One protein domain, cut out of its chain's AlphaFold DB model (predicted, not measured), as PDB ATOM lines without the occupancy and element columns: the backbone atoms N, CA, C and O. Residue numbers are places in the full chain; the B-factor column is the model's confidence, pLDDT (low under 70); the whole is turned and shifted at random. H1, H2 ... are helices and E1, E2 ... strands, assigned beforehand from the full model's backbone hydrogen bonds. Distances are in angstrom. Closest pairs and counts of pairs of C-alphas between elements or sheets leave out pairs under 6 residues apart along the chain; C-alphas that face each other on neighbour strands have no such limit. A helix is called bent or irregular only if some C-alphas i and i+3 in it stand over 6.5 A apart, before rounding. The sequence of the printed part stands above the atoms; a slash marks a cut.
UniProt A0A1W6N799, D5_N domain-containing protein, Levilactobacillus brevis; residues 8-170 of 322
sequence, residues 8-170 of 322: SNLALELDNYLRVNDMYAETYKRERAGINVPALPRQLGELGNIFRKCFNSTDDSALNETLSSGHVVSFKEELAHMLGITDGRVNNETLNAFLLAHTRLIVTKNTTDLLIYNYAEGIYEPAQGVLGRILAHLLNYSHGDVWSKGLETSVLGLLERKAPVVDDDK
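What this domain is: This is residues 8 to 170 of the 322 residues of the protein "D5_N domain-containing protein" of Levilactobacillus brevis (UniProt A0A1W6N799). An elongated group of helices has a small three-stranded sheet, E1 to E3, at one end of its long axis, while the long loop of residues 54 to 74 makes the other end. H5 is near the middle, between H2 on one side and H7 on the other; H6 reaches from the sheet's end to H4, H7 covers part of one face of the sheet, and H1 and H3 form a side-by-side pair. The printed part has 163 residues with seven named helices and three named strands, in the order H1 H2 H3 H4 H5 E1 E2 E3 H6 H7; the sheet's order is E1 - E2 - E3, antiparallel, and the class is mostly helix. The whole is compact by its radius of gyration of the C-alphas, 16.2 A, and spans 56 by 32 by 31 A.

How they stand to each other: H1, residues 8 to 14, touches H3, residues 46 to 53, the same way at a shallow tilt of 31 degrees; their closest C-alphas, of Ala 11 and Leu 47, are 4.8 A apart. H2, residues 22 to 31, is irregular, with C-alphas 23 and 26 7.4 A apart. It touches H5, residues 92 to 102, at a shallow tilt of 34 degrees, only just short of steep, opposite ways; the closest C-alphas, of Tyr 24 and Ala 101, are 4.6 A apart. H4, residues 75 to 82, touches residues 139 to 142 of H6, residues 128 to 142, at a steep tilt of 53 degrees, with the C-alphas of Lys 76 and Ser 142 closest at 4.9 A. H5 touches H7, residues 149 to 162, at a steep tilt of 59 degrees, with the C-alphas of Asn 92 and Val 155 closest at 6.0 A. The helix packing is part aligned, part crossed. E1, residues 105 to 108, E2, residues 114 to 118, and E3, residues 123 to 126, form a meander, each strand the antiparallel neighbour of the one before, in two hairpins. N 106 and O 115 are 3.0 A apart across E1 and E2, and N 118 and O 123 are 2.8 A apart across E2 and E3, both within hydrogen-bond range. H6 only grazes the sheet, with residues 128 to 131. H7 is on the sheet at a height over the sheet of 11.2 A, over E1 and only just over E2, with 3 C-alphas there, and it runs across the strands at 75 degrees to E1 on the local plane; H7 on one face of the sheet E1 E2 E3 makes two layers, a helix layer and a sheet layer. H6 and H7 only just touch, with 3 pairs of C-alphas within 8 A, the closest being those of Gly 132 and Glu 152 at 6.1 A. Every O i to N i+4 pair is within hydrogen-bond range in H1, H3, H4 and H5; the counts are 4 of 6 in H2, 10 of 11 in H6 and 9 of 10 in H7.

Where its parts are: H1 begins at C-alpha 8, at (215.638, 256.982, 292.450), and is 9.8 A long. H2 is 14.7 A, H3 10.9 A, H4 10.2 A and H5 15.3 A. E1 is 10.2 A, E2 13.2 A and E3 10.3 A; E2 begins at C-alpha 114, at (209.764, 234.435, 305.984). H6 is 20.9 A and H7 20.0 A, ending at C-alpha 162, at (217.273, 234.815, 313.495).

The domain as a whole: The two C-alphas farthest apart, of Ser 68 and Asp 169, are 56.5 A apart. The printed part has no cut. The links H2 to H3 and H3 to H4 are long, with 14 and 21 residues. Mean pLDDT of the printed part is 74.9; residues 8 to 11, 30 to 76 and 144 are under 70.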
ATOM      1  N   SER A   8     216.991 256.620 292.020       62.28
ATOM      2  CA  SER A   8     215.638 256.982 292.450       62.28
ATOM      3  C   SER A   8     214.670 255.797 292.516       62.28
ATOM      4  O   SER A   8     213.934 255.656 293.487       62.28
ATOM      5  N   ASN A   9     214.702 254.885 291.539       67.75
ATOM      6  CA  ASN A   9     213.874 253.676 291.571       67.75
ATOM      7  C   ASN A   9     214.295 252.750 292.721       67.75
ATOM      8  O   ASN A   9     213.439 252.161 293.375       67.75
ATOM      9  N   LEU A  10     215.602 252.663 293.000       68.50
ATOM     10  CA  LEU A  10     216.103 251.920 294.155       68.50
ATOM     11  C   LEU A  10     215.700 252.588 295.479       68.50
ATOM     12  O   LEU A  10     215.294 251.894 296.404       68.50
ATOM     13  N   ALA A  11     215.751 253.920 295.569       69.06
ATOM     14  CA  ALA A  11     215.284 254.651 296.745       69.06
ATOM     15  C   ALA A  11     213.789 254.401 297.013       69.06
ATOM     16  O   ALA A  11     213.413 254.022 298.122       69.06
ATOM     17  N   LEU A  12     212.948 254.527 295.983       73.00
ATOM     18  CA  LEU A  12     211.510 254.274 296.081       73.00
ATOM     19  C   LEU A  12     211.176 252.823 296.449       73.00
ATOM     20  O   LEU A  12     210.195 252.602 297.149       73.00
ATOM     21  N   GLU A  13     211.966 251.835 296.016       77.38
ATOM     22  CA  GLU A  13     211.793 250.447 296.465       77.38
ATOM     23  C   GLU A  13     212.224 250.265 297.931       77.38
ATOM     24  O   GLU A  13     211.480 249.666 298.709       77.38
ATOM     25  N   LEU A  14     213.382 250.803 298.328       80.81
ATOM     26  CA  LEU A  14     213.939 250.617 299.672       80.81
ATOM     27  C   LEU A  14     213.146 251.331 300.775       80.81
ATOM     28  O   LEU A  14     213.009 250.762 301.857       80.81
ATOM     29  N   ASP A  15     212.589 252.527 300.539       83.25
ATOM     30  CA  ASP A  15     211.838 253.256 301.580       83.25
ATOM     31  C   ASP A  15     210.574 252.506 302.046       83.25
ATOM     32  O   ASP A  15     210.118 252.715 303.168       83.25
ATOM     33  N   ASN A  16     210.051 251.577 301.235       88.31
ATOM     34  CA  ASN A  16     208.914 250.732 301.613       88.31
ATOM     35  C   ASN A  16     209.259 249.699 302.695       88.31
ATOM     36  O   ASN A  16     208.350 249.219 303.363       88.31
ATOM     37  N   TYR A  17     210.536 249.344 302.883       89.19
ATOM     38  CA  TYR A  17     210.951 248.250 303.777       89.19
ATOM     39  C   TYR A  17     212.013 248.663 304.806       89.19
ATOM     40  O   TYR A  17     212.054 248.087 305.896       89.19
ATOM     41  N   LEU A  18     212.865 249.646 304.481       85.69
ATOM     42  CA  LEU A  18     213.975 250.066 305.334       85.69
ATOM     43  C   LEU A  18     213.532 251.059 306.424       85.69
ATOM     44  O   LEU A  18     213.166 252.201 306.128       85.69
ATOM     45  N   ARG A  19     213.592 250.627 307.690       82.56
ATOM     46  CA  ARG A  19     213.335 251.412 308.918       82.56
ATOM     47  C   ARG A  19     214.129 250.816 310.085       82.56
ATOM     48  O   ARG A  19     214.312 249.604 310.121       82.56
ATOM     49  N   VAL A  20     214.527 251.635 311.064       78.81
ATOM     50  CA  VAL A  20     215.157 251.147 312.309       78.81
ATOM     51  C   VAL A  20     214.275 250.085 312.976       78.81
ATOM     52  O   VAL A  20     213.069 250.274 313.132       78.81
ATOM     53  N   ASN A  21     214.886 248.977 313.391       81.12
ATOM     54  CA  ASN A  21     214.266 247.931 314.195       81.12
ATOM     55  C   ASN A  21     215.040 247.817 315.518       81.12
ATOM     56  O   ASN A  21     216.016 247.071 315.621       81.12
ATOM     57  N   ASP A  22     214.607 248.575 316.531       76.69
ATOM     58  CA  ASP A  22     215.325 248.768 317.805       76.69
ATOM     59  C   ASP A  22     215.687 247.451 318.519       76.69
ATOM     60  O   ASP A  22     216.701 247.364 319.206       76.69
ATOM     61  N   MET A  23     214.898 246.395 318.280       78.19
ATOM     62  CA  MET A  23     215.128 245.024 318.753       78.19
ATOM     63  C   MET A  23     216.504 244.453 318.359       78.19
ATOM     64  O   MET A  23     217.058 243.645 319.101       78.19
ATOM     65  N   TYR A  24     217.051 244.858 317.209       80.50
ATOM     66  CA  TYR A  24     218.328 244.365 316.678       80.50
ATOM     67  C   TYR A  24     219.380 245.470 316.488       80.50
ATOM     68  O   TYR A  24     220.554 245.154 316.298       80.50
ATOM     69  N   ALA A  25     218.997 246.750 316.575       74.06
ATOM     70  CA  ALA A  25     219.894 247.887 316.360       74.06
ATOM     71  C   ALA A  25     221.130 247.868 317.283       74.06
ATOM     72  O   ALA A  25     222.253 248.049 316.812       74.06
ATOM     73  N   GLU A  26     220.957 247.582 318.579       71.88
ATOM     74  CA  GLU A  26     222.079 247.478 319.529       71.88
ATOM     75  C   GLU A  26     222.968 246.249 319.287       71.88
ATOM     76  O   GLU A  26     224.183 246.318 319.463       71.88
ATOM     77  N   THR A  27     222.393 245.133 318.834       75.12
ATOM     78  CA  THR A  27     223.161 243.936 318.452       75.12
ATOM     79  C   THR A  27     224.034 244.231 317.234       75.12
ATOM     80  O   THR A  27     225.237 243.987 317.270       75.12
ATOM     81  N   TYR A  28     223.467 244.861 316.199       77.25
ATOM     82  CA  TYR A  28     224.206 245.295 315.013       77.25
ATOM     83  C   TYR A  28     225.305 246.322 315.348       77.25
ATOM     84  O   TYR A  28     226.424 246.188 314.858       77.25
ATOM     85  N   LYS A  29     225.055 247.291 316.245       72.38
ATOM     86  CA  LYS A  29     226.103 248.211 316.741       72.38
ATOM     87  C   LYS A  29     227.275 247.469 317.396       72.38
ATOM     88  O   LYS A  29     228.421 247.852 317.177       72.38
ATOM     89  N   ARG A  30     227.008 246.409 318.171       69.00
ATOM     90  CA  ARG A  30     228.047 245.581 318.817       69.00
ATOM     91  C   ARG A  30     228.821 244.730 317.816       69.00
ATOM     92  O   ARG A  30     230.043 244.707 317.880       69.00
ATOM     93  N   GLU A  31     228.140 244.088 316.868       66.81
ATOM     94  CA  GLU A  31     228.794 243.349 315.774       66.81
ATOM     95  C   GLU A  31     229.630 244.270 314.862       66.81
ATOM     96  O   GLU A  31     230.580 243.821 314.225       66.81
ATOM     97  N   ARG A  32     229.321 245.574 314.845       64.25
ATOM     98  CA  ARG A  32     230.063 246.620 314.127       64.25
ATOM     99  C   ARG A  32     231.177 247.289 314.953       64.25
ATOM    100  O   ARG A  32     231.884 248.141 314.414       64.25
ATOM    101  N   ALA A  33     231.371 246.930 316.225       51.66
ATOM    102  CA  ALA A  33     232.338 247.568 317.128       51.66
ATOM    103  C   ALA A  33     233.802 247.268 316.732       51.66
ATOM    104  O   ALA A  33     234.439 246.350 317.243       51.66
ATOM    105  N   GLY A  34     234.318 248.058 315.790       47.12
ATOM    106  CA  GLY A  34     235.625 247.887 315.147       47.12
ATOM    107  C   GLY A  34     235.662 248.440 313.716       47.12
ATOM    108  O   GLY A  34     236.727 248.804 313.226       47.12
ATOM    109  N   ILE A  35     234.501 248.582 313.065       48.56
ATOM    110  CA  ILE A  35     234.363 249.287 311.786       48.56
ATOM    111  C   ILE A  35     234.157 250.772 312.089       48.56
ATOM    112  O   ILE A  35     233.075 251.173 312.520       48.56
ATOM    113  N   ASN A  36     235.189 251.587 311.871       41.50
ATOM    114  CA  ASN A  36     235.076 253.037 312.006       41.50
ATOM    115  C   ASN A  36     234.165 253.591 310.896       41.50
ATOM    116  O   ASN A  36     234.334 253.241 309.728       41.50
ATOM    117  N   VAL A  37     233.189 254.425 311.256       47.41
ATOM    118  CA  VAL A  37     232.159 254.921 310.332       47.41
ATOM    119  C   VAL A  37     232.239 256.443 310.282       47.41
ATOM    120  O   VAL A  37     232.058 257.072 311.327       47.41
ATOM    121  N   PRO A  38     232.479 257.058 309.113       46.88
ATOM    122  CA  PRO A  38     232.317 258.497 308.967       46.88
ATOM    123  C   PRO A  38     230.865 258.912 309.238       46.88
ATOM    124  O   PRO A  38     229.925 258.123 309.100       46.88
ATOM    125  N   ALA A  39     230.667 260.172 309.619       50.28
ATOM    126  CA  ALA A  39     229.328 260.734 309.706       50.28
ATOM    127  C   ALA A  39     228.756 260.906 308.287       50.28
ATOM    128  O   ALA A  39     229.339 261.633 307.482       50.28
ATOM    129  N   LEU A  40     227.619 260.246 308.023       51.09
ATOM    130  CA  LEU A  40     226.878 260.250 306.752       51.09
ATOM    131  C   LEU A  40     226.971 261.610 306.017       51.09
ATOM    132  O   LEU A  40     226.456 262.603 306.542       51.09
ATOM    133  N   PRO A  41     227.600 261.682 304.825       42.62
ATOM    134  CA  PRO A  41     227.961 262.954 304.198       42.62
ATOM    135  C   PRO A  41     226.788 263.911 303.945       42.62
ATOM    136  O   PRO A  41     225.677 263.507 303.612       42.62
ATOM    137  N   ARG A  42     227.050 265.225 303.958       41.28
ATOM    138  CA  ARG A  42     226.038 266.256 303.625       41.28
ATOM    139  C   ARG A  42     225.536 266.217 302.164       41.28
ATOM    140  O   ARG A  42     224.613 266.947 301.830       41.28
ATOM    141  N   GLN A  43     226.115 265.383 301.292       44.97
ATOM    142  CA  GLN A  43     225.765 265.255 299.864       44.97
ATOM    143  C   GLN A  43     224.920 264.004 299.549       44.97
ATOM    144  O   GLN A  43     225.089 263.352 298.518       44.97
ATOM    145  N   LEU A  44     224.006 263.641 300.448       49.69
ATOM    146  CA  LEU A  44     223.183 262.443 300.303       49.69
ATOM    147  C   LEU A  44     221.896 262.705 299.504       49.69
ATOM    148  O   LEU A  44     220.997 263.423 299.938       49.69
ATOM    149  N   GLY A  45     221.804 262.068 298.332       53.47
ATOM    150  CA  GLY A  45     220.570 261.978 297.544       53.47
ATOM    151  C   GLY A  45     219.505 261.086 298.201       53.47
ATOM    152  O   GLY A  45     219.646 260.660 299.345       53.47
ATOM    153  N   GLU A  46     218.438 260.763 297.463       57.19
ATOM    154  CA  GLU A  46     217.252 260.048 297.979       57.19
ATOM    155  C   GLU A  46     217.593 258.780 298.786       57.19
ATOM    156  O   GLU A  46     217.110 258.626 299.907       57.19
ATOM    157  N   LEU A  47     218.501 257.934 298.277       57.56
ATOM    158  CA  LEU A  47     219.019 256.759 298.995       57.56
ATOM    159  C   LEU A  47     219.590 257.123 300.368       57.56
ATOM    160  O   LEU A  47     219.228 256.527 301.377       57.56
ATOM    161  N   GLY A  48     220.472 258.115 300.419       60.41
ATOM    162  CA  GLY A  48     221.148 258.512 301.644       60.41
ATOM    163  C   GLY A  48     220.215 259.131 302.684       60.41
ATOM    164  O   GLY A  48     220.425 258.929 303.875       60.41
ATOM    165  N   ASN A  49     219.127 259.780 302.258       62.69
ATOM    166  CA  ASN A  49     218.060 260.206 303.169       62.69
ATOM    167  C   ASN A  49     217.300 259.012 303.774       62.69
ATOM    168  O   ASN A  49     216.943 259.054 304.949       62.69
ATOM    169  N   ILE A  50     217.102 257.923 303.021       62.41
ATOM    170  CA  ILE A  50     216.535 256.671 303.558       62.41
ATOM    171  C   ILE A  50     217.498 256.056 304.574       62.41
ATOM    172  O   ILE A  50     217.079 255.728 305.681       62.41
ATOM    173  N   PHE A  51     218.796 255.980 304.264       65.81
ATOM    174  CA  PHE A  51     219.795 255.523 305.233       65.81
ATOM    175  C   PHE A  51     219.859 256.436 306.471       65.81
ATOM    176  O   PHE A  51     219.899 255.917 307.580       65.81
ATOM    177  N   ARG A  52     219.737 257.766 306.337       63.12
ATOM    178  CA  ARG A  52     219.646 258.695 307.482       63.12
ATOM    179  C   ARG A  52     218.450 258.377 308.392       63.12
ATOM    180  O   ARG A  52     218.628 258.274 309.607       63.12
ATOM    181  N   LYS A  53     217.259 258.111 307.825       63.12
ATOM    182  CA  LYS A  53     216.096 257.590 308.586       63.12
ATOM    183  C   LYS A  53     216.402 256.251 309.274       63.12
ATOM    184  O   LYS A  53     215.870 255.987 310.343       63.12
ATOM    185  N   CYS A  54     217.236 255.404 308.670       59.50
ATOM    186  CA  CYS A  54     217.605 254.085 309.197       59.50
ATOM    187  C   CYS A  54     218.679 254.113 310.296       59.50
ATOM    188  O   CYS A  54     219.005 253.053 310.817       59.50
ATOM    189  N   PHE A  55     219.205 255.280 310.681       57.09
ATOM    190  CA  PHE A  55     220.183 255.397 311.772       57.09
ATOM    191  C   PHE A  55     219.795 256.411 312.861       57.09
ATOM    192  O   PHE A  55     220.592 256.655 313.763       57.09
ATOM    193  N   ASN A  56     218.585 256.990 312.804       54.72
ATOM    194  CA  ASN A  56     218.101 258.027 313.731       54.72
ATOM    195  C   ASN A  56     219.064 259.228 313.903       54.72
ATOM    196  O   ASN A  56     219.063 259.882 314.944       54.72
ATOM    197  N   SER A  57     219.885 259.552 312.894       52.47
ATOM    198  CA  SER A  57     220.880 260.629 312.979       52.47
ATOM    199  C   SER A  57     220.258 262.018 312.780       52.47
ATOM    200  O   SER A  57     220.349 262.643 311.718       52.47
ATOM    201  N   THR A  58     219.624 262.521 313.839       40.75
ATOM    202  CA  THR A  58     219.117 263.901 313.947       40.75
ATOM    203  C   THR A  58     220.228 264.949 313.996       40.75
ATOM    204  O   THR A  58     220.002 266.091 313.614       40.75
ATOM    205  N   ASP A  59     221.433 264.574 314.427       41.22
ATOM    206  CA  ASP A  59     222.549 265.500 314.618       41.22
ATOM    207  C   ASP A  59     223.249 265.906 313.313       41.22
ATOM    208  O   ASP A  59     224.127 265.211 312.806       41.22
ATOM    209  N   ASP A  60     222.935 267.110 312.824       41.59
ATOM    210  CA  ASP A  60     223.800 267.848 311.885       41.59
ATOM    211  C   ASP A  60     225.063 268.434 312.568       41.59
ATOM    212  O   ASP A  60     225.937 268.992 311.893       41.59
ATOM    213  N   SER A  61     225.151 268.311 313.901       41.75
ATOM    214  CA  SER A  61     226.179 268.877 314.787       41.75
ATOM    215  C   SER A  61     227.537 268.168 314.664       41.75
ATOM    216  O   SER A  61     228.564 268.822 314.473       41.75
ATOM    217  N   ALA A  62     227.541 266.830 314.674       39.19
ATOM    218  CA  ALA A  62     228.739 265.979 314.641       39.19
ATOM    219  C   ALA A  62     229.532 266.036 313.314       39.19
ATOM    220  O   ALA A  62     230.607 265.452 313.197       39.19
ATOM    221  N   LEU A  63     229.015 266.746 312.307       40.50
ATOM    222  CA  LEU A  63     229.602 266.877 310.967       40.50
ATOM    223  C   LEU A  63     230.656 267.993 310.839       40.50
ATOM    224  O   LEU A  63     231.226 268.155 309.761       40.50
ATOM    225  N   ASN A  64     230.894 268.794 311.884       38.03
ATOM    226  CA  ASN A  64     231.815 269.936 311.798       38.03
ATOM    227  C   ASN A  64     233.258 269.628 312.247       38.03
ATOM    228  O   ASN A  64     234.176 270.275 311.751       38.03
ATOM    229  N   GLU A  65     233.491 268.654 313.134       38.59
ATOM    230  CA  GLU A  65     234.841 268.376 313.668       38.59
ATOM    231  C   GLU A  65     235.662 267.422 312.780       38.59
ATOM    232  O   GLU A  65     236.864 267.618 312.587       38.59
ATOM    233  N   THR A  66     235.016 266.433 312.152       36.09
ATOM    234  CA  THR A  66     235.663 265.427 311.282       36.09
ATOM    235  C   THR A  66     236.194 265.984 309.956       36.09
ATOM    236  O   THR A  66     236.998 265.329 309.292       36.09
ATOM    237  N   LEU A  67     235.838 267.221 309.591       39.44
ATOM    238  CA  LEU A  67     236.376 267.917 308.415       39.44
ATOM    239  C   LEU A  67     237.877 268.252 308.524       39.44
ATOM    240  O   LEU A  67     238.497 268.579 307.514       39.44
ATOM    241  N   SER A  68     238.480 268.136 309.713       38.62
ATOM    242  CA  SER A  68     239.905 268.435 309.928       38.62
ATOM    243  C   SER A  68     240.864 267.276 309.600       38.62
ATOM    244  O   SER A  68     242.074 267.457 309.716       38.62
ATOM    245  N   SER A  69     240.376 266.092 309.195       36.53
ATOM    246  CA  SER A  69     241.219 264.890 309.025       36.53
ATOM    247  C   SER A  69     240.999 264.105 307.719       36.53
ATOM    248  O   SER A  69     240.705 262.912 307.739       36.53
ATOM    249  N   GLY A  70     241.207 264.767 306.576       38.09
ATOM    250  CA  GLY A  70     241.804 264.181 305.356       38.09
ATOM    251  C   GLY A  70     241.041 263.132 304.527       38.09
ATOM    252  O   GLY A  70     241.371 262.969 303.356       38.09
ATOM    253  N   HIS A  71     240.036 262.438 305.067       42.25
ATOM    254  CA  HIS A  71     239.367 261.319 304.391       42.25
ATOM    255  C   HIS A  71     237.918 261.643 304.007       42.25
ATOM    256  O   HIS A  71     236.988 261.422 304.780       42.25
ATOM    257  N   VAL A  72     237.718 262.099 302.766       44.38
ATOM    258  CA  VAL A  72     236.397 262.083 302.118       44.38
ATOM    259  C   VAL A  72     236.148 260.671 301.588       44.38
ATOM    260  O   VAL A  72     236.457 260.363 300.439       44.38
ATOM    261  N   VAL A  73     235.644 259.799 302.461       54.56
ATOM    262  CA  VAL A  73     235.215 258.439 302.103       54.56
ATOM    263  C   VAL A  73     233.997 258.524 301.178       54.56
ATOM    264  O   VAL A  73     233.117 259.369 301.355       54.56
ATOM    265  N   SER A  74     233.934 257.660 300.168       64.81
ATOM    266  CA  SER A  74     232.782 257.571 299.274       64.81
ATOM    267  C   SER A  74     231.602 256.912 299.985       64.81
ATOM    268  O   SER A  74     231.752 255.877 300.631       64.81
ATOM    269  N   PHE A  75     230.382 257.416 299.773       65.94
ATOM    270  CA  PHE A  75     229.161 256.780 300.297       65.94
ATOM    271  C   PHE A  75     229.034 255.296 299.889       65.94
ATOM    272  O   PHE A  75     228.451 254.494 300.617       65.94
ATOM    273  N   LYS A  76     229.622 254.892 298.752       69.88
ATOM    274  CA  LYS A  76     229.706 253.476 298.355       69.88
ATOM    275  C   LYS A  76     230.582 252.635 299.286       69.88
ATOM    276  O   LYS A  76     230.228 251.493 299.559       69.88
ATOM    277  N   GLU A  77     231.692 253.189 299.760       70.44
ATOM    278  CA  GLU A  77     232.647 252.534 300.662       70.44
ATOM    279  C   GLU A  77     232.052 252.440 302.074       70.44
ATOM    280  O   GLU A  77     232.055 251.369 302.678       70.44
ATOM    281  N   GLU A  78     231.409 253.513 302.556       70.81
ATOM    282  CA  GLU A  78     230.609 253.482 303.789       70.81
ATOM    283  C   GLU A  78     229.530 252.391 303.739       70.81
ATOM    284  O   GLU A  78     229.351 251.638 304.699       70.81
ATOM    285  N   LEU A  79     228.814 252.289 302.613       75.12
ATOM    286  CA  LEU A  79     227.739 251.320 302.412       75.12
ATOM    287  C   LEU A  79     228.270 249.891 302.228       75.12
ATOM    288  O   LEU A  79     227.671 248.957 302.758       75.12
ATOM    289  N   ALA A  80     229.426 249.705 301.587       77.06
ATOM    290  CA  ALA A  80     230.141 248.431 301.573       77.06
ATOM    291  C   ALA A  80     230.491 247.983 303.005       77.06
ATOM    292  O   ALA A  80     230.137 246.874 303.404       77.06
ATOM    293  N   HIS A  81     231.061 248.874 303.822       77.06
ATOM    294  CA  HIS A  81     231.350 248.603 305.232       77.06
ATOM    295  C   HIS A  81     230.090 248.390 306.098       77.06
ATOM    296  O   HIS A  81     230.149 247.641 307.071       77.06
ATOM    297  N   MET A  82     228.943 249.003 305.770       75.62
ATOM    298  CA  MET A  82     227.652 248.727 306.434       75.62
ATOM    299  C   MET A  82     227.118 247.324 306.127       75.62
ATOM    300  O   MET A  82     226.587 246.659 307.012       75.62
ATOM    301  N   LEU A  83     227.281 246.856 304.889       80.44
ATOM    302  CA  LEU A  83     226.846 245.526 304.454       80.44
ATOM    303  C   LEU A  83     227.859 244.413 304.788       80.44
ATOM    304  O   LEU A  83     227.665 243.270 304.379       80.44
ATOM    305  N   GLY A  84     228.936 244.729 305.517       79.88
ATOM    306  CA  GLY A  84     229.987 243.772 305.868       79.88
ATOM    307  C   GLY A  84     230.820 243.306 304.673       79.88
ATOM    308  O   GLY A  84     231.236 242.150 304.643       79.88
ATOM    309  N   ILE A  85     231.023 244.172 303.676       82.50
ATOM    310  CA  ILE A  85     231.832 243.886 302.489       82.50
ATOM    311  C   ILE A  85     233.265 244.375 302.712       82.50
ATOM    312  O   ILE A  85     233.490 245.541 303.040       82.50
ATOM    313  N   THR A  86     234.232 243.488 302.496       77.69
ATOM    314  CA  THR A  86     235.677 243.755 302.563       77.69
ATOM    315  C   THR A  86     236.371 242.992 301.439       77.69
ATOM    316  O   THR A  86     236.147 241.788 301.306       77.69
ATOM    317  N   ASP A  87     237.193 243.664 300.633       72.25
ATOM    318  CA  ASP A  87     237.969 243.066 299.531       72.25
ATOM    319  C   ASP A  87     237.127 242.179 298.585       72.25
ATOM    320  O   ASP A  87     237.482 241.041 298.268       72.25
ATOM    321  N   GLY A  88     235.948 242.669 298.182       72.69
ATOM    322  CA  GLY A  88     234.989 241.944 297.338       72.69
ATOM    323  C   GLY A  88     234.280 240.751 297.998       72.69
ATOM    324  O   GLY A  88     233.486 240.078 297.342       72.69
ATOM    325  N   ARG A  89     234.526 240.469 299.284       79.25
ATOM    326  CA  ARG A  89     233.880 239.385 300.047       79.25
ATOM    327  C   ARG A  89     232.827 239.944 300.995       79.25
ATOM    328  O   ARG A  89     233.055 240.969 301.626       79.25
ATOM    329  N   VAL A  90     231.705 239.241 301.140       84.38
ATOM    330  CA  VAL A  90     230.620 239.605 302.069       84.38
ATOM    331  C   VAL A  90     230.674 238.743 303.321       84.38
ATOM    332  O   VAL A  90     230.717 237.515 303.232       84.38
ATOM    333  N   ASN A  91     230.586 239.373 304.489       86.81
ATOM    334  CA  ASN A  91     230.263 238.684 305.726       86.81
ATOM    335  C   ASN A  91     228.739 238.482 305.838       86.81
ATOM    336  O   ASN A  91     227.993 239.410 306.155       86.81
ATOM    337  N   ASN A  92     228.283 237.247 305.596       87.06
ATOM    338  CA  ASN A  92     226.865 236.868 305.664       87.06
ATOM    339  C   ASN A  92     226.209 237.169 307.024       87.06
ATOM    340  O   ASN A  92     225.003 237.427 307.055       87.06
ATOM    341  N   GLU A  93     226.971 237.148 308.124       86.12
ATOM    342  CA  GLU A  93     226.471 237.457 309.470       86.12
ATOM    343  C   GLU A  93     226.223 238.959 309.635       86.12
ATOM    344  O   GLU A  93     225.118 239.354 310.000       86.12
ATOM    345  N   THR A  94     227.194 239.802 309.262       84.38
ATOM    346  CA  THR A  94     227.054 241.269 309.297       84.38
ATOM    347  C   THR A  94     225.933 241.751 308.376       84.38
ATOM    348  O   THR A  94     225.139 242.604 308.768       84.38
ATOM    349  N   LEU A  95     225.805 241.164 307.180       87.25
ATOM    350  CA  LEU A  95     224.699 241.446 306.260       87.25
ATOM    351  C   LEU A  95     223.339 241.002 306.834       87.25
ATOM    352  O   LEU A  95     222.337 241.698 306.662       87.25
ATOM    353  N   ASN A  96     223.294 239.886 307.569       90.38
ATOM    354  CA  ASN A  96     222.102 239.462 308.309       90.38
ATOM    355  C   ASN A  96     221.731 240.450 309.415       90.38
ATOM    356  O   ASN A  96     220.573 240.852 309.510       90.38
ATOM    357  N   ALA A  97     222.697 240.852 310.242       85.94
ATOM    358  CA  ALA A  97     222.478 241.804 311.323       85.94
ATOM    359  C   ALA A  97     222.053 243.179 310.791       85.94
ATOM    360  O   ALA A  97     221.126 243.774 311.337       85.94
ATOM    361  N   PHE A  98     222.635 243.633 309.675       86.44
ATOM    362  CA  PHE A  98     222.163 244.813 308.953       86.44
ATOM    363  C   PHE A  98     220.690 244.660 308.541       86.44
ATOM    364  O   PHE A  98     219.886 245.544 308.830       86.44
ATOM    365  N   LEU A  99     220.298 243.554 307.900       89.62
ATOM    366  CA  LEU A  99     218.907 243.370 307.471       89.62
ATOM    367  C   LEU A  99     217.937 243.267 308.658       89.62
ATOM    368  O   LEU A  99     216.868 243.869 308.608       89.62
ATOM    369  N   LEU A 100     218.302 242.586 309.746       88.06
ATOM    370  CA  LEU A 100     217.472 242.488 310.955       88.06
ATOM    371  C   LEU A 100     217.322 243.834 311.684       88.06
ATOM    372  O   LEU A 100     216.246 244.123 312.205       88.06
ATOM    373  N   ALA A 101     218.370 244.664 311.699       84.94
ATOM    374  CA  ALA A 101     218.368 245.989 312.324       84.94
ATOM    375  C   ALA A 101     217.655 247.075 311.499       84.94
ATOM    376  O   ALA A 101     217.232 248.076 312.079       84.94
ATOM    377  N   HIS A 102     217.492 246.885 310.183       85.12
ATOM    378  CA  HIS A 102     216.899 247.892 309.287       85.12
ATOM    379  C   HIS A 102     215.673 247.407 308.501       85.12
ATOM    380  O   HIS A 102     215.172 248.139 307.656       85.12
ATOM    381  N   THR A 103     215.158 246.202 308.759       90.56
ATOM    382  CA  THR A 103     213.862 245.734 308.236       90.56
ATOM    383  C   THR A 103     213.041 245.093 309.345       90.56
ATOM    384  O   THR A 103     213.574 244.645 310.363       90.56
ATOM    385  N   ARG A 104     211.721 245.010 309.145       93.44
ATOM    386  CA  ARG A 104     210.845 244.220 310.013       93.44
ATOM    387  C   ARG A 104     210.510 242.895 309.340       93.44
ATOM    388  O   ARG A 104     209.657 242.841 308.455       93.44
ATOM    389  N   LEU A 105     211.181 241.842 309.788       94.62
ATOM    390  CA  LEU A 105     210.941 240.463 309.372       94.62
ATOM    391  C   LEU A 105     210.184 239.702 310.463       94.62
ATOM    392  O   LEU A 105     210.352 240.001 311.645       94.62
ATOM    393  N   ILE A 106     209.388 238.710 310.063       94.81
ATOM    394  CA  ILE A 106     208.822 237.667 310.932       94.81
ATOM    395  C   ILE A 106     208.855 236.318 310.203       94.81
ATOM    396  O   ILE A 106     208.823 236.279 308.975       94.81
ATOM    397  N   VAL A 107     208.880 235.215 310.951       94.88
ATOM    398  CA  VAL A 107     208.752 233.847 310.414       94.88
ATOM    399  C   VAL A 107     207.459 233.224 310.923       94.88
ATOM    400  O   VAL A 107     207.171 233.278 312.121       94.88
ATOM    401  N   THR A 108     206.667 232.620 310.036       92.19
ATOM    402  CA  THR A 108     205.453 231.901 310.444       92.19
ATOM    403  C   THR A 108     205.797 230.553 311.073       92.19
ATOM    404  O   THR A 108     206.552 229.752 310.526       92.19
ATOM    405  N   LYS A 109     205.240 230.276 312.251       89.69
ATOM    406  CA  LYS A 109     205.576 229.086 313.045       89.69
ATOM    407  C   LYS A 109     205.209 227.759 312.371       89.69
ATOM    408  O   LYS A 109     205.932 226.782 312.540       89.69
ATOM    409  N   ASN A 110     204.090 227.713 311.646       84.69
ATOM    410  CA  ASN A 110     203.536 226.473 311.098       84.69
ATOM    411  C   ASN A 110     203.881 226.273 309.615       84.69
ATOM    412  O   ASN A 110     203.958 225.130 309.168       84.69
ATOM    413  N   THR A 111     204.068 227.353 308.845       82.56
ATOM    414  CA  THR A 111     204.442 227.269 307.418       82.56
ATOM    415  C   THR A 111     205.901 227.624 307.129       82.56
ATOM    416  O   THR A 111     206.363 227.367 306.021       82.56
ATOM    417  N   THR A 112     206.653 228.138 308.112       87.06
ATOM    418  CA  THR A 112     208.064 228.564 307.986       87.06
ATOM    419  C   THR A 112     208.315 229.610 306.889       87.06
ATOM    420  O   THR A 112     209.437 229.770 306.419       87.06
ATOM    421  N   ASP A 113     207.280 230.362 306.501       90.69
ATOM    422  CA  ASP A 113     207.386 231.450 305.532       90.69
ATOM    423  C   ASP A 113     208.067 232.660 306.200       90.69
ATOM    424  O   ASP A 113     207.567 233.190 307.198       90.69
ATOM    425  N   LEU A 114     209.176 233.140 305.629       93.88
ATOM    426  CA  LEU A 114     209.764 234.435 305.984       93.88
ATOM    427  C   LEU A 114     208.947 235.564 305.334       93.88
ATOM    428  O   LEU A 114     208.812 235.622 304.107       93.88
ATOM    429  N   LEU A 115     208.430 236.483 306.147       95.12
ATOM    430  CA  LEU A 115     207.635 237.634 305.717       95.12
ATOM    431  C   LEU A 115     208.329 238.951 306.084       95.12
ATOM    432  O   LEU A 115     208.916 239.065 307.159       95.12
ATOM    433  N   ILE A 116     208.222 239.958 305.214       95.38
ATOM    434  CA  ILE A 116     208.751 241.316 305.412       95.38
ATOM    435  C   ILE A 116     207.606 242.327 305.470       95.38
ATOM    436  O   ILE A 116     206.656 242.224 304.696       95.38
ATOM    437  N   TYR A 117     207.675 243.295 306.386       95.88
ATOM    438  CA  TYR A 117     206.686 244.370 306.464       95.88
ATOM    439  C   TYR A 117     206.941 245.447 305.408       95.88
ATOM    440  O   TYR A 117     208.038 246.000 305.327       95.88
ATOM    441  N   ASN A 118     205.899 245.779 304.653       94.56
ATOM    442  CA  ASN A 118     205.861 246.890 303.720       94.56
ATOM    443  C   ASN A 118     205.173 248.088 304.397       94.56
ATOM    444  O   ASN A 118     203.967 248.069 304.642       94.56
ATOM    445  N   TYR A 119     205.937 249.135 304.704       91.25
ATOM    446  CA  TYR A 119     205.476 250.338 305.402       91.25
ATOM    447  C   TYR A 119     204.572 251.242 304.552       91.25
ATOM    448  O   TYR A 119     203.798 252.010 305.121       91.25
ATOM    449  N   ALA A 120     204.645 251.161 303.219       90.88
ATOM    450  CA  ALA A 120     203.760 251.912 302.327       90.88
ATOM    451  C   ALA A 120     202.409 251.204 302.137       90.88
ATOM    452  O   ALA A 120     201.363 251.851 302.094       90.88
ATOM    453  N   GLU A 121     202.412 249.869 302.066       91.06
ATOM    454  CA  GLU A 121     201.181 249.087 301.941       91.06
ATOM    455  C   GLU A 121     200.526 248.748 303.291       91.06
ATOM    456  O   GLU A 121     199.314 248.544 303.333       91.06
ATOM    457  N   GLY A 122     201.274 248.730 304.395       93.19
ATOM    458  CA  GLY A 122     200.763 248.454 305.742       93.19
ATOM    459  C   GLY A 122     200.599 246.965 306.080       93.19
ATOM    460  O   GLY A 122     199.896 246.630 307.037       93.19
ATOM    461  N   ILE A 123     201.218 246.069 305.303       94.62
ATOM    462  CA  ILE A 123     201.093 244.605 305.414       94.62
ATOM    463  C   ILE A 123     202.446 243.892 305.341       94.62
ATOM    464  O   ILE A 123     203.415 244.408 304.792       94.62
ATOM    465  N   TYR A 124     202.483 242.666 305.855       95.31
ATOM    466  CA  TYR A 124     203.536 241.686 305.627       95.31
ATOM    467  C   TYR A 124     203.334 240.949 304.296       95.31
ATOM    468  O   TYR A 124     202.244 240.440 304.025       95.31
ATOM    469  N   GLU A 125     204.400 240.826 303.506       94.25
ATOM    470  CA  GLU A 125     204.432 240.074 302.245       94.25
ATOM    471  C   GLU A 125     205.631 239.096 302.175       94.25
ATOM    472  O   GLU A 125     206.553 239.209 302.988       94.25
ATOM    473  N   PRO A 126     205.636 238.094 301.268       93.06
ATOM    474  CA  PRO A 126     206.685 237.070 301.216       93.06
ATOM    475  C   PRO A 126     208.082 237.650 300.957       93.06
ATOM    476  O   PRO A 126     208.363 238.196 299.888       93.06
ATOM    477  N   ALA A 127     208.985 237.493 301.926       92.69
ATOM    478  CA  ALA A 127     210.248 238.221 301.950       92.69
ATOM    479  C   ALA A 127     211.223 237.793 300.845       92.69
ATOM    480  O   ALA A 127     211.936 238.640 300.321       92.69
ATOM    481  N   GLN A 128     211.253 236.511 300.462       88.44
ATOM    482  CA  GLN A 128     212.244 235.948 299.531       88.44
ATOM    483  C   GLN A 128     212.382 236.755 298.223       88.44
ATOM    484  O   GLN A 128     213.480 237.180 297.868       88.44
ATOM    485  N   GLY A 129     211.267 237.028 297.536       87.44
ATOM    486  CA  GLY A 129     211.258 237.773 296.269       87.44
ATOM    487  C   GLY A 129     211.452 239.289 296.408       87.44
ATOM    488  O   GLY A 129     211.678 239.972 295.409       87.44
ATOM    489  N   VAL A 130     211.363 239.828 297.626       89.88
ATOM    490  CA  VAL A 130     211.649 241.237 297.942       89.88
ATOM    491  C   VAL A 130     213.126 241.386 298.307       89.88
ATOM    492  O   VAL A 130     213.860 242.115 297.642       89.88
ATOM    493  N   LEU A 131     213.583 240.622 299.301       89.56
ATOM    494  CA  LEU A 131     214.955 240.611 299.796       89.56
ATOM    495  C   LEU A 131     215.970 240.238 298.716       89.56
ATOM    496  O   LEU A 131     217.005 240.886 298.658       89.56
ATOM    497  N   GLY A 132     215.687 239.276 297.829       87.69
ATOM    498  CA  GLY A 132     216.605 238.945 296.730       87.69
ATOM    499  C   GLY A 132     216.871 240.130 295.791       87.69
ATOM    500  O   GLY A 132     218.015 240.410 295.435       87.69
ATOM    501  N   ARG A 133     215.831 240.917 295.475       86.31
ATOM    502  CA  ARG A 133     215.955 242.137 294.652       86.31
ATOM    503  C   ARG A 133     216.675 243.257 295.404       86.31
ATOM    504  O   ARG A 133     217.589 243.865 294.855       86.31
ATOM    505  N   ILE A 134     216.332 243.470 296.678       86.00
ATOM    506  CA  ILE A 134     217.022 244.417 297.569       86.00
ATOM    507  C   ILE A 134     218.518 244.082 297.673       86.00
ATOM    508  O   ILE A 134     219.353 244.963 297.484       86.00
ATOM    509  N   LEU A 135     218.867 242.815 297.909       86.88
ATOM    510  CA  LEU A 135     220.245 242.326 297.988       86.88
ATOM    511  C   LEU A 135     221.000 242.528 296.674       86.88
ATOM    512  O   LEU A 135     222.099 243.079 296.692       86.88
ATOM    513  N   ALA A 136     220.412 242.130 295.542       84.12
ATOM    514  CA  ALA A 136     221.024 242.319 294.229       84.12
ATOM    515  C   ALA A 136     221.320 243.799 293.950       84.12
ATOM    516  O   ALA A 136     222.415 244.140 293.510       84.12
ATOM    517  N   HIS A 137     220.382 244.701 294.247       79.75
ATOM    518  CA  HIS A 137     220.582 246.129 294.011       79.75
ATOM    519  C   HIS A 137     221.571 246.778 294.992       79.75
ATOM    520  O   HIS A 137     222.406 247.571 294.559       79.75
ATOM    521  N   LEU A 138     221.532 246.428 296.283       79.94
ATOM    522  CA  LEU A 138     222.452 246.969 297.289       79.94
ATOM    523  C   LEU A 138     223.906 246.526 297.053       79.94
ATOM    524  O   LEU A 138     224.800 247.372 297.057       79.94
ATOM    525  N   LEU A 139     224.143 245.233 296.798       82.38
ATOM    526  CA  LEU A 139     225.489 244.688 296.568       82.38
ATOM    527  C   LEU A 139     226.082 245.152 295.224       82.38
ATOM    528  O   LEU A 139     227.269 245.479 295.145       82.38
ATOM    529  N   ASN A 140     225.261 245.246 294.173       80.94
ATOM    530  CA  ASN A 140     225.729 245.748 292.878       80.94
ATOM    531  C   ASN A 140     225.981 247.265 292.904       80.94
ATOM    532  O   ASN A 140     226.848 247.749 292.179       80.94
ATOM    533  N   TYR A 141     225.269 248.027 293.744       76.69
ATOM    534  CA  TYR A 141     225.550 249.452 293.928       76.69
ATOM    535  C   TYR A 141     226.837 249.700 294.729       76.69
ATOM    536  O   TYR A 141     227.613 250.579 294.343       76.69
ATOM    537  N   SER A 142     227.070 248.950 295.813       73.56
ATOM    538  CA  SER A 142     228.211 249.161 296.711       73.56
ATOM    539  C   SER A 142     229.551 248.827 296.055       73.56
ATOM    540  O   SER A 142     230.417 249.694 295.975       73.56
ATOM    541  N   HIS A 143     229.702 247.596 295.560       70.81
ATOM    542  CA  HIS A 143     230.999 247.030 295.171       70.81
ATOM    543  C   HIS A 143     230.997 246.395 293.764       70.81
ATOM    544  O   HIS A 143     232.060 246.289 293.155       70.81
ATOM    545  N   GLY A 144     229.824 246.035 293.220       68.12
ATOM    546  CA  GLY A 144     229.681 245.454 291.874       68.12
ATOM    547  C   GLY A 144     230.035 243.962 291.813       68.12
ATOM    548  O   GLY A 144     230.988 243.528 292.444       68.12
ATOM    549  N   ASP A 145     229.237 243.168 291.093       70.69
ATOM    550  CA  ASP A 145     229.407 241.717 290.847       70.69
ATOM    551  C   ASP A 145     229.574 240.798 292.082       70.69
ATOM    552  O   ASP A 145     229.802 239.596 291.955       70.69
ATOM    553  N   VAL A 146     229.374 241.331 293.291       79.81
ATOM    554  CA  VAL A 146     229.436 240.594 294.565       79.81
ATOM    555  C   VAL A 146     228.167 239.759 294.836       79.81
ATOM    556  O   VAL A 146     228.211 238.782 295.589       79.81
ATOM    557  N   TRP A 147     227.015 240.102 294.242       84.06
ATOM    558  CA  TRP A 147     225.781 239.323 294.427       84.06
ATOM    559  C   TRP A 147     225.845 237.969 293.709       84.06
ATOM    560  O   TRP A 147     226.239 237.862 292.550       84.06
ATOM    561  N   SER A 148     225.350 236.925 294.374       86.81
ATOM    562  CA  SER A 148     225.072 235.635 293.745       86.81
ATOM    563  C   SER A 148     223.869 234.956 294.391       86.81
ATOM    564  O   SER A 148     223.581 235.151 295.575       86.81
ATOM    565  N   LYS A 149     223.200 234.070 293.646       87.06
ATOM    566  CA  LYS A 149     222.068 233.285 294.167       87.06
ATOM    567  C   LYS A 149     222.452 232.380 295.352       87.06
ATOM    568  O   LYS A 149     221.618 232.103 296.211       87.06
ATOM    569  N   GLY A 150     223.711 231.936 295.422       88.06
ATOM    570  CA  GLY A 150     224.239 231.178 296.563       88.06
ATOM    571  C   GLY A 150     224.347 232.031 297.831       88.06
ATOM    572  O   GLY A 150     223.930 231.590 298.903       88.06
ATOM    573  N   LEU A 151     224.823 233.274 297.697       87.81
ATOM    574  CA  LEU A 151     224.836 234.260 298.781       87.81
ATOM    575  C   LEU A 151     223.410 234.591 299.233       87.81
ATOM    576  O   LEU A 151     223.121 234.497 300.420       87.81
ATOM    577  N   GLU A 152     222.502 234.893 298.302       90.38
ATOM    578  CA  GLU A 152     221.089 235.175 298.601       90.38
ATOM    579  C   GLU A 152     220.432 234.036 299.398       90.38
ATOM    580  O   GLU A 152     219.845 234.275 300.452       90.38
ATOM    581  N   THR A 153     220.608 232.789 298.951       91.19
ATOM    582  CA  THR A 153     220.085 231.597 299.645       91.19
ATOM    583  C   THR A 153     220.686 231.451 301.050       91.19
ATOM    584  O   THR A 153     219.976 231.117 301.998       91.19
ATOM    585  N   SER A 154     221.982 231.740 301.205       91.12
ATOM    586  CA  SER A 154     222.681 231.682 302.497       91.12
ATOM    587  C   SER A 154     222.195 232.760 303.468       91.12
ATOM    588  O   SER A 154     222.003 232.483 304.650       91.12
ATOM    589  N   VAL A 155     221.967 233.981 302.973       91.31
ATOM    590  CA  VAL A 155     221.468 235.113 303.764       91.31
ATOM    591  C   VAL A 155     220.028 234.861 304.211       91.31
ATOM    592  O   VAL A 155     219.749 234.989 305.400       91.31
ATOM    593  N   LEU A 156     219.140 234.435 303.305       91.62
ATOM    594  CA  LEU A 156     217.746 234.102 303.628       91.62
ATOM    595  C   LEU A 156     217.646 232.985 304.678       91.62
ATOM    596  O   LEU A 156     216.967 233.162 305.686       91.62
ATOM    597  N   GLY A 157     218.402 231.896 304.512       92.00
ATOM    598  CA  GLY A 157     218.422 230.779 305.464       92.00
ATOM    599  C   GLY A 157     219.030 231.106 306.837       92.00
ATOM    600  O   GLY A 157     218.914 230.308 307.767       92.00
ATOM    601  N   LEU A 158     219.688 232.259 306.999       91.81
ATOM    602  CA  LEU A 158     220.082 232.801 308.305       91.81
ATOM    603  C   LEU A 158     218.982 233.708 308.887       91.81
ATOM    604  O   LEU A 158     218.669 233.584 310.072       91.81
ATOM    605  N   LEU A 159     218.325 234.531 308.061       92.75
ATOM    606  CA  LEU A 159     217.186 235.361 308.478       92.75
ATOM    607  C   LEU A 159     216.016 234.504 308.979       92.75
ATOM    608  O   LEU A 159     215.467 234.791 310.038       92.75
ATOM    609  N   GLU A 160     215.711 233.402 308.291       92.06
ATOM    610  CA  GLU A 160     214.724 232.382 308.693       92.06
ATOM    611  C   GLU A 160     214.984 231.778 310.087       92.06
ATOM    612  O   GLU A 160     214.066 231.260 310.717       92.06
ATOM    613  N   ARG A 161     216.226 231.854 310.591       90.19
ATOM    614  CA  ARG A 161     216.630 231.336 311.912       90.19
ATOM    615  C   ARG A 161     216.776 232.422 312.981       90.19
ATOM    616  O   ARG A 161     216.694 232.105 314.164       90.19
ATOM    617  N   LYS A 162     217.033 233.676 312.585       90.56
ATOM    618  CA  LYS A 162     217.273 234.815 313.495       90.56
ATOM    619  C   LYS A 162     216.066 235.745 313.676       90.56
ATOM    620  O   LYS A 162     216.021 236.476 314.669       90.56
ATOM    621  N   ALA A 163     215.126 235.774 312.729       92.06
ATOM    622  CA  ALA A 163     213.949 236.642 312.787       92.06
ATOM    623  C   ALA A 163     212.897 236.140 313.806       92.06
ATOM    624  O   ALA A 163     212.847 234.944 314.103       92.06
ATOM    625  N   PRO A 164     212.028 237.018 314.346       92.19
ATOM    626  CA  PRO A 164     211.029 236.632 315.340       92.19
ATOM    627  C   PRO A 164     209.983 235.661 314.775       92.19
ATOM    628  O   PRO A 164     209.351 235.934 313.752       92.19
ATOM    629  N   VAL A 165     209.755 234.550 315.478       94.06
ATOM    630  CA  VAL A 165     208.727 233.561 315.120       94.06
ATOM    631  C   VAL A 165     207.357 234.003 315.641       94.06
ATOM    632  O   VAL A 165     207.210 234.357 316.812       94.06
ATOM    633  N   VAL A 166     206.340 233.951 314.780       92.94
ATOM    634  CA  VAL A 166     204.953 234.347 315.071       92.94
ATOM    635  C   VAL A 166     204.004 233.185 314.767       92.94
ATOM    636  O   VAL A 166     204.094 232.554 313.714       92.94
ATOM    637  N   ASP A 167     203.067 232.899 315.677       90.50
ATOM    638  CA  ASP A 167     202.016 231.902 315.438       90.50
ATOM    639  C   ASP A 167     201.073 232.359 314.305       90.50
ATOM    640  O   ASP A 167     200.496 233.447 314.365       90.50
ATOM    641  N   ASP A 168     200.870 231.503 313.303       86.19
ATOM    642  CA  ASP A 168     200.043 231.734 312.104       86.19
ATOM    643  C   ASP A 168     198.608 232.233 312.356       86.19
ATOM    644  O   ASP A 168     197.996 232.865 311.483       86.19
ATOM    645  N   ASP A 169     198.071 231.936 313.537       84.69
ATOM    646  CA  ASP A 169     196.707 232.254 313.969       84.69
ATOM    647  C   ASP A 169     196.579 233.666 314.564       84.69
ATOM    648  O   ASP A 169     195.473 234.147 314.809       84.69
ATOM    649  N   LYS A 170     197.705 234.370 314.747       88.19
ATOM    650  CA  LYS A 170     197.741 235.802 315.093       88.19
ATOM    651  C   LYS A 170     197.668 236.704 313.852       88.19
ATOM    652  O   LYS A 170     197.369 237.888 313.987       88.19
TER     653      LYS A 170